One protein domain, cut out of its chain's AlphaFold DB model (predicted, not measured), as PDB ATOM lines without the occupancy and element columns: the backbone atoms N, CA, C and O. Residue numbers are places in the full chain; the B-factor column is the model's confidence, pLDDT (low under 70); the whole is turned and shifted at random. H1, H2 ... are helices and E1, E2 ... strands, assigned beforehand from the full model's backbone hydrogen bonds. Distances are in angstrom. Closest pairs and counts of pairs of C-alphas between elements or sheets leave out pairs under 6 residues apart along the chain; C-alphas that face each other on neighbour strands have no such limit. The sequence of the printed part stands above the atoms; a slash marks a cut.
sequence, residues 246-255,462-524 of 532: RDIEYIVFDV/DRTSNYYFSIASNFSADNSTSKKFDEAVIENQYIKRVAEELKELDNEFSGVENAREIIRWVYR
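AT A GLANCE: This is residues 246 to 255 and 462 to 524 of the 532 residues of the protein "PpiC domain-containing protein" of Marinilabiliales bacterium (UniProt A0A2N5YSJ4). A narrow ribbon of two antiparallel strands, E1 and E2, has the small helix H3 near one end, while H2 and the long H1 make a corner beyond the other end, and no helix touches another. The 73 printed residues run E1, H1, H2, E2, H3, mixed helices and strands, compact with a radius of gyration of the C-alphas of 12.8 A, spanning 32 by 30 by 20 A.

HOW THE PARTS SIT: E1, residues 246 to 250, is antiparallel to E2, residues 497 to 503, at 154 degrees; N 248 and O 499 are within hydrogen-bond range at 2.9 A. H1, residues 462 to 478, and H2, residues 482 to 491, are close but not clearly touching, closest at the C-alphas of Asp 478 and Lys 484, 8.0 A, a steep tilt of 56 degrees, opposite ways. E1 and H2 are near each other, with 5 pairs of C-alphas within 10 A. H3, residues 516 to 522, comes closest to E1 at the C-alphas of Val 522 and Arg 246, 7.3 A. H1 and H3 are apart. In H1, H2 and H3 every O i to N i+4 pair is within hydrogen-bond range.

IN THESE COORDINATES: E1 begins at C-alpha 246 (27.054, 3.022, 11.453). H1 is 23.9 A long, E2 17.1 A. H3 ends at C-alpha 522 (33.567, -0.134, 10.419).

THE WHOLE: Residues 256 to 461 are cut out, with 10.4 A between C-alphas 255 and 462. The link from E2 to H3 is long, and no printed residue is under 70 in pLDDT.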
ATOM      1  N   ARG A 246      26.741   3.199  12.876       90.88
ATOM      2  CA  ARG A 246      27.054   3.022  11.453       90.88
ATOM      3  C   ARG A 246      26.242   1.855  10.898       90.88
ATOM      4  O   ARG A 246      26.036   0.868  11.593       90.88
ATOM      5  N   ASP A 247      25.848   1.950   9.637       92.62
ATOM      6  CA  ASP A 247      25.155   0.863   8.946       92.62
ATOM      7  C   ASP A 247      26.137   0.120   8.040       92.62
ATOM      8  O   ASP A 247      27.015   0.739   7.424       92.62
ATOM      9  N   ILE A 248      25.980  -1.198   7.928       93.38
ATOM     10  CA  ILE A 248      26.729  -2.009   6.965       93.38
ATOM     11  C   ILE A 248      25.823  -2.910   6.147       93.38
ATOM     12  O   ILE A 248      24.812  -3.431   6.619       93.38
ATOM     13  N   GLU A 249      26.266  -3.168   4.925       93.31
ATOM     14  CA  GLU A 249      25.746  -4.236   4.089       93.31
ATOM     15  C   GLU A 249      26.731  -5.405   4.102       93.31
ATOM     16  O   GLU A 249      27.943  -5.210   4.026       93.31
ATOM     17  N   TYR A 250      26.224  -6.630   4.198       93.12
ATOM     18  CA  TYR A 250      27.065  -7.821   4.278       93.12
ATOM     19  C   TYR A 250      26.386  -9.035   3.646       93.12
ATOM     20  O   TYR A 250      25.175  -9.070   3.417       93.12
ATOM     21  N   ILE A 251      27.189 -10.057   3.369       93.31
ATOM     22  CA  ILE A 251      26.727 -11.406   3.044       93.31
ATOM     23  C   ILE A 251      27.355 -12.386   4.029       93.31
ATOM     24  O   ILE A 251      28.415 -12.117   4.590       93.31
ATOM     25  N   VAL A 252      26.703 -13.527   4.230       91.81
ATOM     26  CA  VAL A 252      27.195 -14.587   5.113       91.81
ATOM     27  C   VAL A 252      27.407 -15.850   4.293       91.81
ATOM     28  O   VAL A 252      26.546 -16.232   3.501       91.81
ATOM     29  N   PHE A 253      28.563 -16.481   4.487       90.50
ATOM     30  CA  PHE A 253      28.872 -17.797   3.945       90.50
ATOM     31  C   PHE A 253      28.667 -18.833   5.050       90.50
ATOM     32  O   PHE A 253      29.564 -19.062   5.860       90.50
ATOM     33  N   ASP A 254      27.474 -19.425   5.099       88.69
ATOM     34  CA  ASP A 254      27.135 -20.432   6.105       88.69
ATOM     35  C   ASP A 254      27.987 -21.697   5.899       88.69
ATOM     36  O   ASP A 254      27.940 -22.344   4.848       88.69
ATOM     37  N   VAL A 255      28.774 -22.062   6.914       90.44
ATOM     38  CA  VAL A 255      29.623 -23.258   6.879       90.44
ATOM     39  C   VAL A 255      28.791 -24.464   7.297       90.44
ATOM     40  O   VAL A 255      28.589 -24.729   8.480       90.44
ATOM     41  N   ASP A 462      37.713 -28.793   9.646       86.88
ATOM     42  CA  ASP A 462      38.657 -27.721   9.306       86.88
ATOM     43  C   ASP A 462      38.826 -27.567   7.793       86.88
ATOM     44  O   ASP A 462      38.975 -26.461   7.282       86.88
ATOM     45  N   ARG A 463      38.783 -28.672   7.038       85.94
ATOM     46  CA  ARG A 463      38.860 -28.638   5.573       85.94
ATOM     47  C   ARG A 463      37.671 -27.879   4.983       85.94
ATOM     48  O   ARG A 463      37.869 -27.040   4.106       85.94
ATOM     49  N   THR A 464      36.464 -28.171   5.456       90.69
ATOM     50  CA  THR A 464      35.233 -27.506   5.009       90.69
ATOM     51  C   THR A 464      35.225 -26.038   5.417       90.69
ATOM     52  O   THR A 464      34.983 -25.177   4.574       90.69
ATOM     53  N   SER A 465      35.595 -25.735   6.662       88.38
ATOM     54  CA  SER A 465      35.748 -24.358   7.143       88.38
ATOM     55  C   SER A 465      36.752 -23.564   6.294       88.38
ATOM     56  O   SER A 465      36.418 -22.508   5.760       88.38
ATOM     57  N   ASN A 466      37.944 -24.118   6.044       83.19
ATOM     58  CA  ASN A 466      38.969 -23.483   5.211       83.19
ATOM     59  C   ASN A 466      38.518 -23.274   3.755       83.19
ATOM     60  O   ASN A 466      38.901 -22.287   3.124       83.19
ATOM     61  N   TYR A 467      37.704 -24.183   3.211       89.50
ATOM     62  CA  TYR A 467      37.130 -24.032   1.876       89.50
ATOM     63  C   TYR A 467      36.195 -22.817   1.801       89.50
ATOM     64  O   TYR A 467      36.386 -21.956   0.939       89.50
ATOM     65  N   TYR A 468      35.246 -22.696   2.732       91.00
ATOM     66  CA  TYR A 468      34.347 -21.539   2.792       91.00
ATOM     67  C   TYR A 468      35.092 -20.243   3.120       91.00
ATOM     68  O   TYR A 468      34.829 -19.216   2.494       91.00
ATOM     69  N   PHE A 469      36.090 -20.290   4.006       86.12
ATOM     70  CA  PHE A 469      36.965 -19.150   4.282       86.12
ATOM     71  C   PHE A 469      37.697 -18.674   3.020       86.12
ATOM     72  O   PHE A 469      37.787 -17.472   2.770       86.12
ATOM     73  N   SER A 470      38.179 -19.597   2.182       88.56
ATOM     74  CA  SER A 470      38.807 -19.246   0.906       88.56
ATOM     75  C   SER A 470      37.817 -18.612  -0.071       88.56
ATOM     76  O   SER A 470      38.205 -17.682  -0.776       88.56
ATOM     77  N   ILE A 471      36.566 -19.082  -0.128       92.00
ATOM     78  CA  ILE A 471      35.518 -18.459  -0.952       92.00
ATOM     79  C   ILE A 471      35.263 -17.030  -0.474       92.00
ATOM     80  O   ILE A 471      35.313 -16.108  -1.286       92.00
ATOM     81  N   ALA A 472      35.051 -16.842   0.829       90.50
ATOM     82  CA  ALA A 472      34.806 -15.530   1.422       90.50
ATOM     83  C   ALA A 472      35.983 -14.569   1.186       90.50
ATOM     84  O   ALA A 472      35.783 -13.424   0.781       90.50
ATOM     85  N   SER A 473      37.216 -15.056   1.354       87.19
ATOM     86  CA  SER A 473      38.440 -14.277   1.126       87.19
ATOM     87  C   SER A 473      38.586 -13.842  -0.333       87.19
ATOM     88  O   SER A 473      38.890 -12.683  -0.601       87.19
ATOM     89  N   ASN A 474      38.336 -14.748  -1.284       90.62
ATOM     90  CA  ASN A 474      38.386 -14.421  -2.712       90.62
ATOM     91  C   ASN A 474      37.267 -13.445  -3.093       90.62
ATOM     92  O   ASN A 474      37.517 -12.477  -3.807       90.62
ATOM     93  N   PHE A 475      36.055 -13.654  -2.568       93.12
ATOM     94  CA  PHE A 475      34.933 -12.749  -2.792       93.12
ATOM     95  C   PHE A 475      35.255 -11.329  -2.312       93.12
ATOM     96  O   PHE A 475      35.038 -10.379  -3.059       93.12
ATOM     97  N   SER A 476      35.809 -11.177  -1.106       86.75
ATOM     98  CA  SER A 476      36.238  -9.872  -0.587       86.75
ATOM     99  C   SER A 476      37.344  -9.250  -1.452       86.75
ATOM    100  O   SER A 476      37.241  -8.089  -1.845       86.75
ATOM    101  N   ALA A 477      38.360 -10.030  -1.838       87.81
ATOM    102  CA  ALA A 477      39.480  -9.540  -2.642       87.81
ATOM    103  C   ALA A 477      39.062  -9.053  -4.044       87.81
ATOM    104  O   ALA A 477      39.558  -8.027  -4.521       87.81
ATOM    105  N   ASP A 478      38.142  -9.760  -4.706       92.25
ATOM    106  CA  ASP A 478      37.693  -9.426  -6.063       92.25
ATOM    107  C   ASP A 478      36.724  -8.226  -6.085       92.25
ATOM    108  O   ASP A 478      36.688  -7.460  -7.064       92.25
ATOM    109  N   ASN A 479      35.999  -8.008  -4.980       92.81
ATOM    110  CA  ASN A 479      34.887  -7.060  -4.863       92.81
ATOM    111  C   ASN A 479      35.167  -5.864  -3.941       92.81
ATOM    112  O   ASN A 479      34.280  -5.397  -3.240       92.81
ATOM    113  N   SER A 480      36.373  -5.302  -4.017       87.94
ATOM    114  CA  SER A 480      36.877  -4.201  -3.169       87.94
ATOM    115  C   SER A 480      36.179  -2.828  -3.286       87.94
ATOM    116  O   SER A 480      36.742  -1.804  -2.905       87.94
ATOM    117  N   THR A 481      34.986  -2.758  -3.878       90.00
ATOM    118  CA  THR A 481      34.190  -1.523  -3.980       90.00
ATOM    119  C   THR A 481      32.714  -1.874  -3.876       90.00
ATOM    120  O   THR A 481      32.311  -2.870  -4.481       90.00
ATOM    121  N   SER A 482      31.898  -1.016  -3.256       90.44
ATOM    122  CA  SER A 482      30.444  -1.230  -3.119       90.44
ATOM    123  C   SER A 482      29.755  -1.617  -4.439       90.44
ATOM    124  O   SER A 482      28.990  -2.574  -4.478       90.44
ATOM    125  N   LYS A 483      30.115  -0.982  -5.564       92.94
ATOM    126  CA  LYS A 483      29.552  -1.342  -6.877       92.94
ATOM    127  C   LYS A 483      29.856  -2.791  -7.286       92.94
ATOM    128  O   LYS A 483      28.966  -3.485  -7.766       92.94
ATOM    129  N   LYS A 484      31.110  -3.233  -7.140       93.81
ATOM    130  CA  LYS A 484      31.505  -4.612  -7.472       93.81
ATOM    131  C   LYS A 484      30.849  -5.615  -6.533       93.81
ATOM    132  O   LYS A 484      30.402  -6.656  -6.990       93.81
ATOM    133  N   PHE A 485      30.769  -5.276  -5.247       94.50
ATOM    134  CA  PHE A 485      30.054  -6.068  -4.255       94.50
ATOM    135  C   PHE A 485      28.594  -6.275  -4.672       94.50
ATOM    136  O   PHE A 485      28.168  -7.418  -4.803       94.50
ATOM    137  N   ASP A 486      27.861  -5.204  -4.993       94.38
ATOM    138  CA  ASP A 486      26.466  -5.291  -5.440       94.38
ATOM    139  C   ASP A 486      26.302  -6.114  -6.728       94.38
ATOM    140  O   ASP A 486      25.411  -6.963  -6.819       94.38
ATOM    141  N   GLU A 487      27.169  -5.896  -7.723       95.62
ATOM    142  CA  GLU A 487      27.166  -6.668  -8.974       95.62
ATOM    143  C   GLU A 487      27.417  -8.163  -8.706       95.62
ATOM    144  O   GLU A 487      26.673  -9.007  -9.210       95.62
ATOM    145  N   ALA A 488      28.396  -8.496  -7.858       95.31
ATOM    146  CA  ALA A 488      28.745  -9.870  -7.517       95.31
ATOM    147  C   ALA A 488      27.684 -10.560  -6.652       95.31
ATOM    148  O   ALA A 488      27.437 -11.753  -6.834       95.31
ATOM    149  N   VAL A 489      27.024  -9.838  -5.744       95.56
ATOM    150  CA  VAL A 489      25.879 -10.351  -4.979       95.56
ATOM    151  C   VAL A 489      24.758 -10.775  -5.929       95.56
ATOM    152  O   VAL A 489      24.226 -11.876  -5.788       95.56
ATOM    153  N   ILE A 490      24.423  -9.937  -6.916       95.38
ATOM    154  CA  ILE A 490      23.376 -10.239  -7.903       95.38
ATOM    155  C   ILE A 490      23.794 -11.411  -8.798       95.38
ATOM    156  O   ILE A 490      22.999 -12.328  -9.010       95.38
ATOM    157  N   GLU A 491      25.027 -11.399  -9.313       95.69
ATOM    158  CA  GLU A 491      25.549 -12.435 -10.214       95.69
ATOM    159  C   GLU A 491      25.589 -13.817  -9.547       95.69
ATOM    160  O   GLU A 491      25.161 -14.803 -10.146       95.69
ATOM    161  N   ASN A 492      26.044 -13.882  -8.293       93.56
ATOM    162  CA  ASN A 492      26.148 -15.128  -7.531       93.56
ATOM    163  C   ASN A 492      24.858 -15.490  -6.775       93.56
ATOM    164  O   ASN A 492      24.815 -16.512  -6.097       93.56
ATOM    165  N   GLN A 493      23.803 -14.675  -6.900       94.62
ATOM    166  CA  GLN A 493      22.518 -14.859  -6.217       94.62
ATOM    167  C   GLN A 493      22.648 -14.946  -4.686       94.62
ATOM    168  O   GLN A 493      21.904 -15.680  -4.029       94.62
ATOM    169  N   TYR A 494      23.588 -14.197  -4.110       94.31
ATOM    170  CA  TYR A 494      23.738 -14.104  -2.662       94.31
ATOM    171  C   TYR A 494      22.653 -13.221  -2.041       94.31
ATOM    172  O   TYR A 494      22.080 -12.337  -2.681       94.31
ATOM    173  N   ILE A 495      22.378 -13.455  -0.758       92.44
ATOM    174  CA  ILE A 495      21.429 -12.656   0.017       92.44
ATOM    175  C   ILE A 495      22.202 -11.533   0.704       92.44
ATOM    176  O   ILE A 495      22.894 -11.780   1.693       92.44
ATOM    177  N   LYS A 496      22.061 -10.305   0.194       93.56
ATOM    178  CA  LYS A 496      22.545  -9.103   0.882       93.56
ATOM    179  C   LYS A 496      21.705  -8.855   2.130       93.56
ATOM    180  O   LYS A 496      20.479  -8.779   2.052       93.56
ATOM    181  N   ARG A 497      22.378  -8.746   3.268       94.75
ATOM    182  CA  ARG A 497      21.808  -8.396   4.567       94.75
ATOM    183  C   ARG A 497      22.278  -6.994   4.946       94.75
ATOM    184  O   ARG A 497      23.321  -6.543   4.474       94.75
ATOM    185  N   VAL A 498      21.506  -6.324   5.793       93.94
ATOM    186  CA  VAL A 498      21.834  -5.001   6.333       93.94
ATOM    187  C   VAL A 498      21.857  -5.110   7.849       93.94
ATOM    188  O   VAL A 498      20.977  -5.746   8.434       93.94
ATOM    189  N   ALA A 499      22.898  -4.566   8.466       93.62
ATOM    190  CA  ALA A 499      22.947  -4.341   9.899       93.62
ATOM    191  C   ALA A 499      22.902  -2.831  10.110       93.62
ATOM    192  O   ALA A 499      23.811  -2.118   9.684       93.62
ATOM    193  N   GLU A 500      21.797  -2.379  10.688       91.81
ATOM    194  CA  GLU A 500      21.522  -0.975  10.971       91.81
ATOM    195  C   GLU A 500      21.915  -0.657  12.412       91.81
ATOM    196  O   GLU A 500      21.884  -1.534  13.279       91.81
ATOM    197  N   GLU A 501      22.271   0.600  12.655       89.56
ATOM    198  CA  GLU A 501      22.552   1.137  13.987       89.56
ATOM    199  C   GLU A 501      23.691   0.424  14.746       89.56
ATOM    200  O   GLU A 501      23.680   0.392  15.976       89.56
ATOM    201  N   LEU A 502      24.715  -0.096  14.051       90.75
ATOM    202  CA  LEU A 502      25.853  -0.738  14.722       90.75
ATOM    203  C   LEU A 502      26.623   0.265  15.564       90.75
ATOM    204  O   LEU A 502      27.161   1.243  15.035       90.75
ATOM    205  N   LYS A 503      26.751  -0.016  16.854       90.25
ATOM    206  CA  LYS A 503      27.489   0.794  17.822       90.25
ATOM    207  C   LYS A 503      28.927   0.314  17.943       90.25
ATOM    208  O   LYS A 503      29.264  -0.838  17.677       90.25
ATOM    209  N   GLU A 504      29.800   1.205  18.392       84.31
ATOM    210  CA  GLU A 504      31.241   0.942  18.471       84.31
ATOM    211  C   GLU A 504      31.620  -0.200  19.428       84.31
ATOM    212  O   GLU A 504      32.676  -0.816  19.271       84.31
ATOM    213  N   LEU A 505      30.771  -0.509  20.411       80.62
ATOM    214  CA  LEU A 505      31.002  -1.561  21.407       80.62
ATOM    215  C   LEU A 505      30.239  -2.859  21.130       80.62
ATOM    216  O   LEU A 505      30.427  -3.827  21.868       80.62
ATOM    217  N   ASP A 506      29.452  -2.919  20.056       84.25
ATOM    218  CA  ASP A 506      28.753  -4.145  19.690       84.25
ATOM    219  C   ASP A 506      29.767  -5.280  19.411       84.25
ATOM    220  O   ASP A 506      30.926  -5.061  19.012       84.25
ATOM    221  N   ASN A 507      29.342  -6.520  19.656       82.38
ATOM    222  CA  ASN A 507      30.121  -7.742  19.412       82.38
ATOM    223  C   ASN A 507      29.392  -8.746  18.511       82.38
ATOM    224  O   ASN A 507      29.943  -9.802  18.208       82.38
ATOM    225  N   GLU A 508      28.177  -8.426  18.089       89.50
ATOM    226  CA  GLU A 508      27.341  -9.246  17.230       89.50
ATOM    227  C   GLU A 508      26.382  -8.352  16.451       89.50
ATOM    228  O   GLU A 508      26.123  -7.209  16.827       89.50
ATOM    229  N   PHE A 509      25.856  -8.882  15.356       90.25
ATOM    230  CA  PHE A 509      24.716  -8.316  14.647       90.25
ATOM    231  C   PHE A 509      23.957  -9.437  13.943       90.25
ATOM    232  O   PHE A 509      24.365 -10.591  14.000       90.25
ATOM    233  N   SER A 510      22.828  -9.124  13.304       84.44
ATOM    234  CA  SER A 510      21.857 -10.105  12.792       84.44
ATOM    235  C   SER A 510      22.473 -11.340  12.090       84.44
ATOM    236  O   SER A 510      22.723 -11.343  10.886       84.44
ATOM    237  N   GLY A 511      22.628 -12.447  12.822       81.38
ATOM    238  CA  GLY A 511      23.150 -13.711  12.289       81.38
ATOM    239  C   GLY A 511      24.670 -13.767  12.097       81.38
ATOM    240  O   GLY A 511      25.137 -14.621  11.346       81.38
ATOM    241  N   VAL A 512      25.428 -12.874  12.740       86.00
ATOM    242  CA  VAL A 512      26.892 -12.911  12.839       86.00
ATOM    243  C   VAL A 512      27.288 -12.703  14.299       86.00
ATOM    244  O   VAL A 512      27.264 -11.589  14.822       86.00
ATOM    245  N   GLU A 513      27.663 -13.798  14.946       84.56
ATOM    246  CA  GLU A 513      28.240 -13.802  16.290       84.56
ATOM    247  C   GLU A 513      29.738 -13.455  16.224       84.56
ATOM    248  O   GLU A 513      30.384 -13.634  15.187       84.56
ATOM    249  N   ASN A 514      30.319 -12.972  17.328       79.06
ATOM    250  CA  ASN A 514      31.750 -12.638  17.428       79.06
ATOM    251  C   ASN A 514      32.247 -11.631  16.364       79.06
ATOM    252  O   ASN A 514      33.384 -11.687  15.892       79.06
ATOM    253  N   ALA A 515      31.415 -10.655  16.009       86.88
ATOM    254  CA  ALA A 515      31.627  -9.709  14.916       86.88
ATOM    255  C   ALA A 515      32.601  -8.549  15.229       86.88
ATOM    256  O   ALA A 515      32.607  -7.528  14.534       86.88
ATOM    257  N   ARG A 516      33.441  -8.671  16.269       82.50
ATOM    258  CA  ARG A 516      34.252  -7.556  16.792       82.50
ATOM    259  C   ARG A 516      35.209  -6.971  15.758       82.50
ATOM    260  O   ARG A 516      35.357  -5.757  15.689       82.50
ATOM    261  N   GLU A 517      35.852  -7.815  14.959       81.50
ATOM    262  CA  GLU A 517      36.791  -7.355  13.930       81.50
ATOM    263  C   GLU A 517      36.085  -6.579  12.810       81.50
ATOM    264  O   GLU A 517      36.614  -5.573  12.338       81.50
ATOM    265  N   ILE A 518      34.860  -6.982  12.448       87.88
ATOM    266  CA  ILE A 518      34.031  -6.266  11.468       87.88
ATOM    267  C   ILE A 518      33.652  -4.899  12.039       87.88
ATOM    268  O   ILE A 518      33.912  -3.879  11.412       87.88
ATOM    269  N   ILE A 519      33.118  -4.861  13.260       88.44
ATOM    270  CA  ILE A 519      32.684  -3.616  13.911       88.44
ATOM    271  C   ILE A 519      33.873  -2.664  14.104       88.44
ATOM    272  O   ILE A 519      33.786  -1.485  13.779       88.44
ATOM    273  N   ARG A 520      35.040  -3.171  14.514       85.12
ATOM    274  CA  ARG A 520      36.275  -2.372  14.575       85.12
ATOM    275  C   ARG A 520      36.661  -1.791  13.224       85.12
ATOM    276  O   ARG A 520      37.048  -0.629  13.168       85.12
ATOM    277  N   TRP A 521      36.592  -2.579  12.150       87.94
ATOM    278  CA  TRP A 521      36.870  -2.092  10.799       87.94
ATOM    279  C   TRP A 521      35.912  -0.963  10.405       87.94
ATOM    280  O   TRP A 521      36.375   0.080   9.945       87.94
ATOM    281  N   VAL A 522      34.616  -1.128  10.689       89.25
ATOM    282  CA  VAL A 522      33.567  -0.134  10.419       89.25
ATOM    283  C   VAL A 522      33.855   1.206  11.092       89.25
ATOM    284  O   VAL A 522      33.522   2.237  10.518       89.25
ATOM    285  N   TYR A 523      34.496   1.216  12.264       87.12
ATOM    286  CA  TYR A 523      34.811   2.427  13.030       87.12
ATOM    287  C   TYR A 523      36.208   3.019  12.788       87.12
ATOM    288  O   TYR A 523      36.508   4.075  13.345       87.12
ATOM    289  N   ARG A 524      37.046   2.418  11.926       85.69
ATOM    290  CA  ARG A 524      38.364   2.988  11.580       85.69
ATOM    291  C   ARG A 524      38.225   4.386  10.977       85.69
ATOM    292  O   ARG A 524      37.286   4.657  10.226       85.69
TER     293      ARG A 524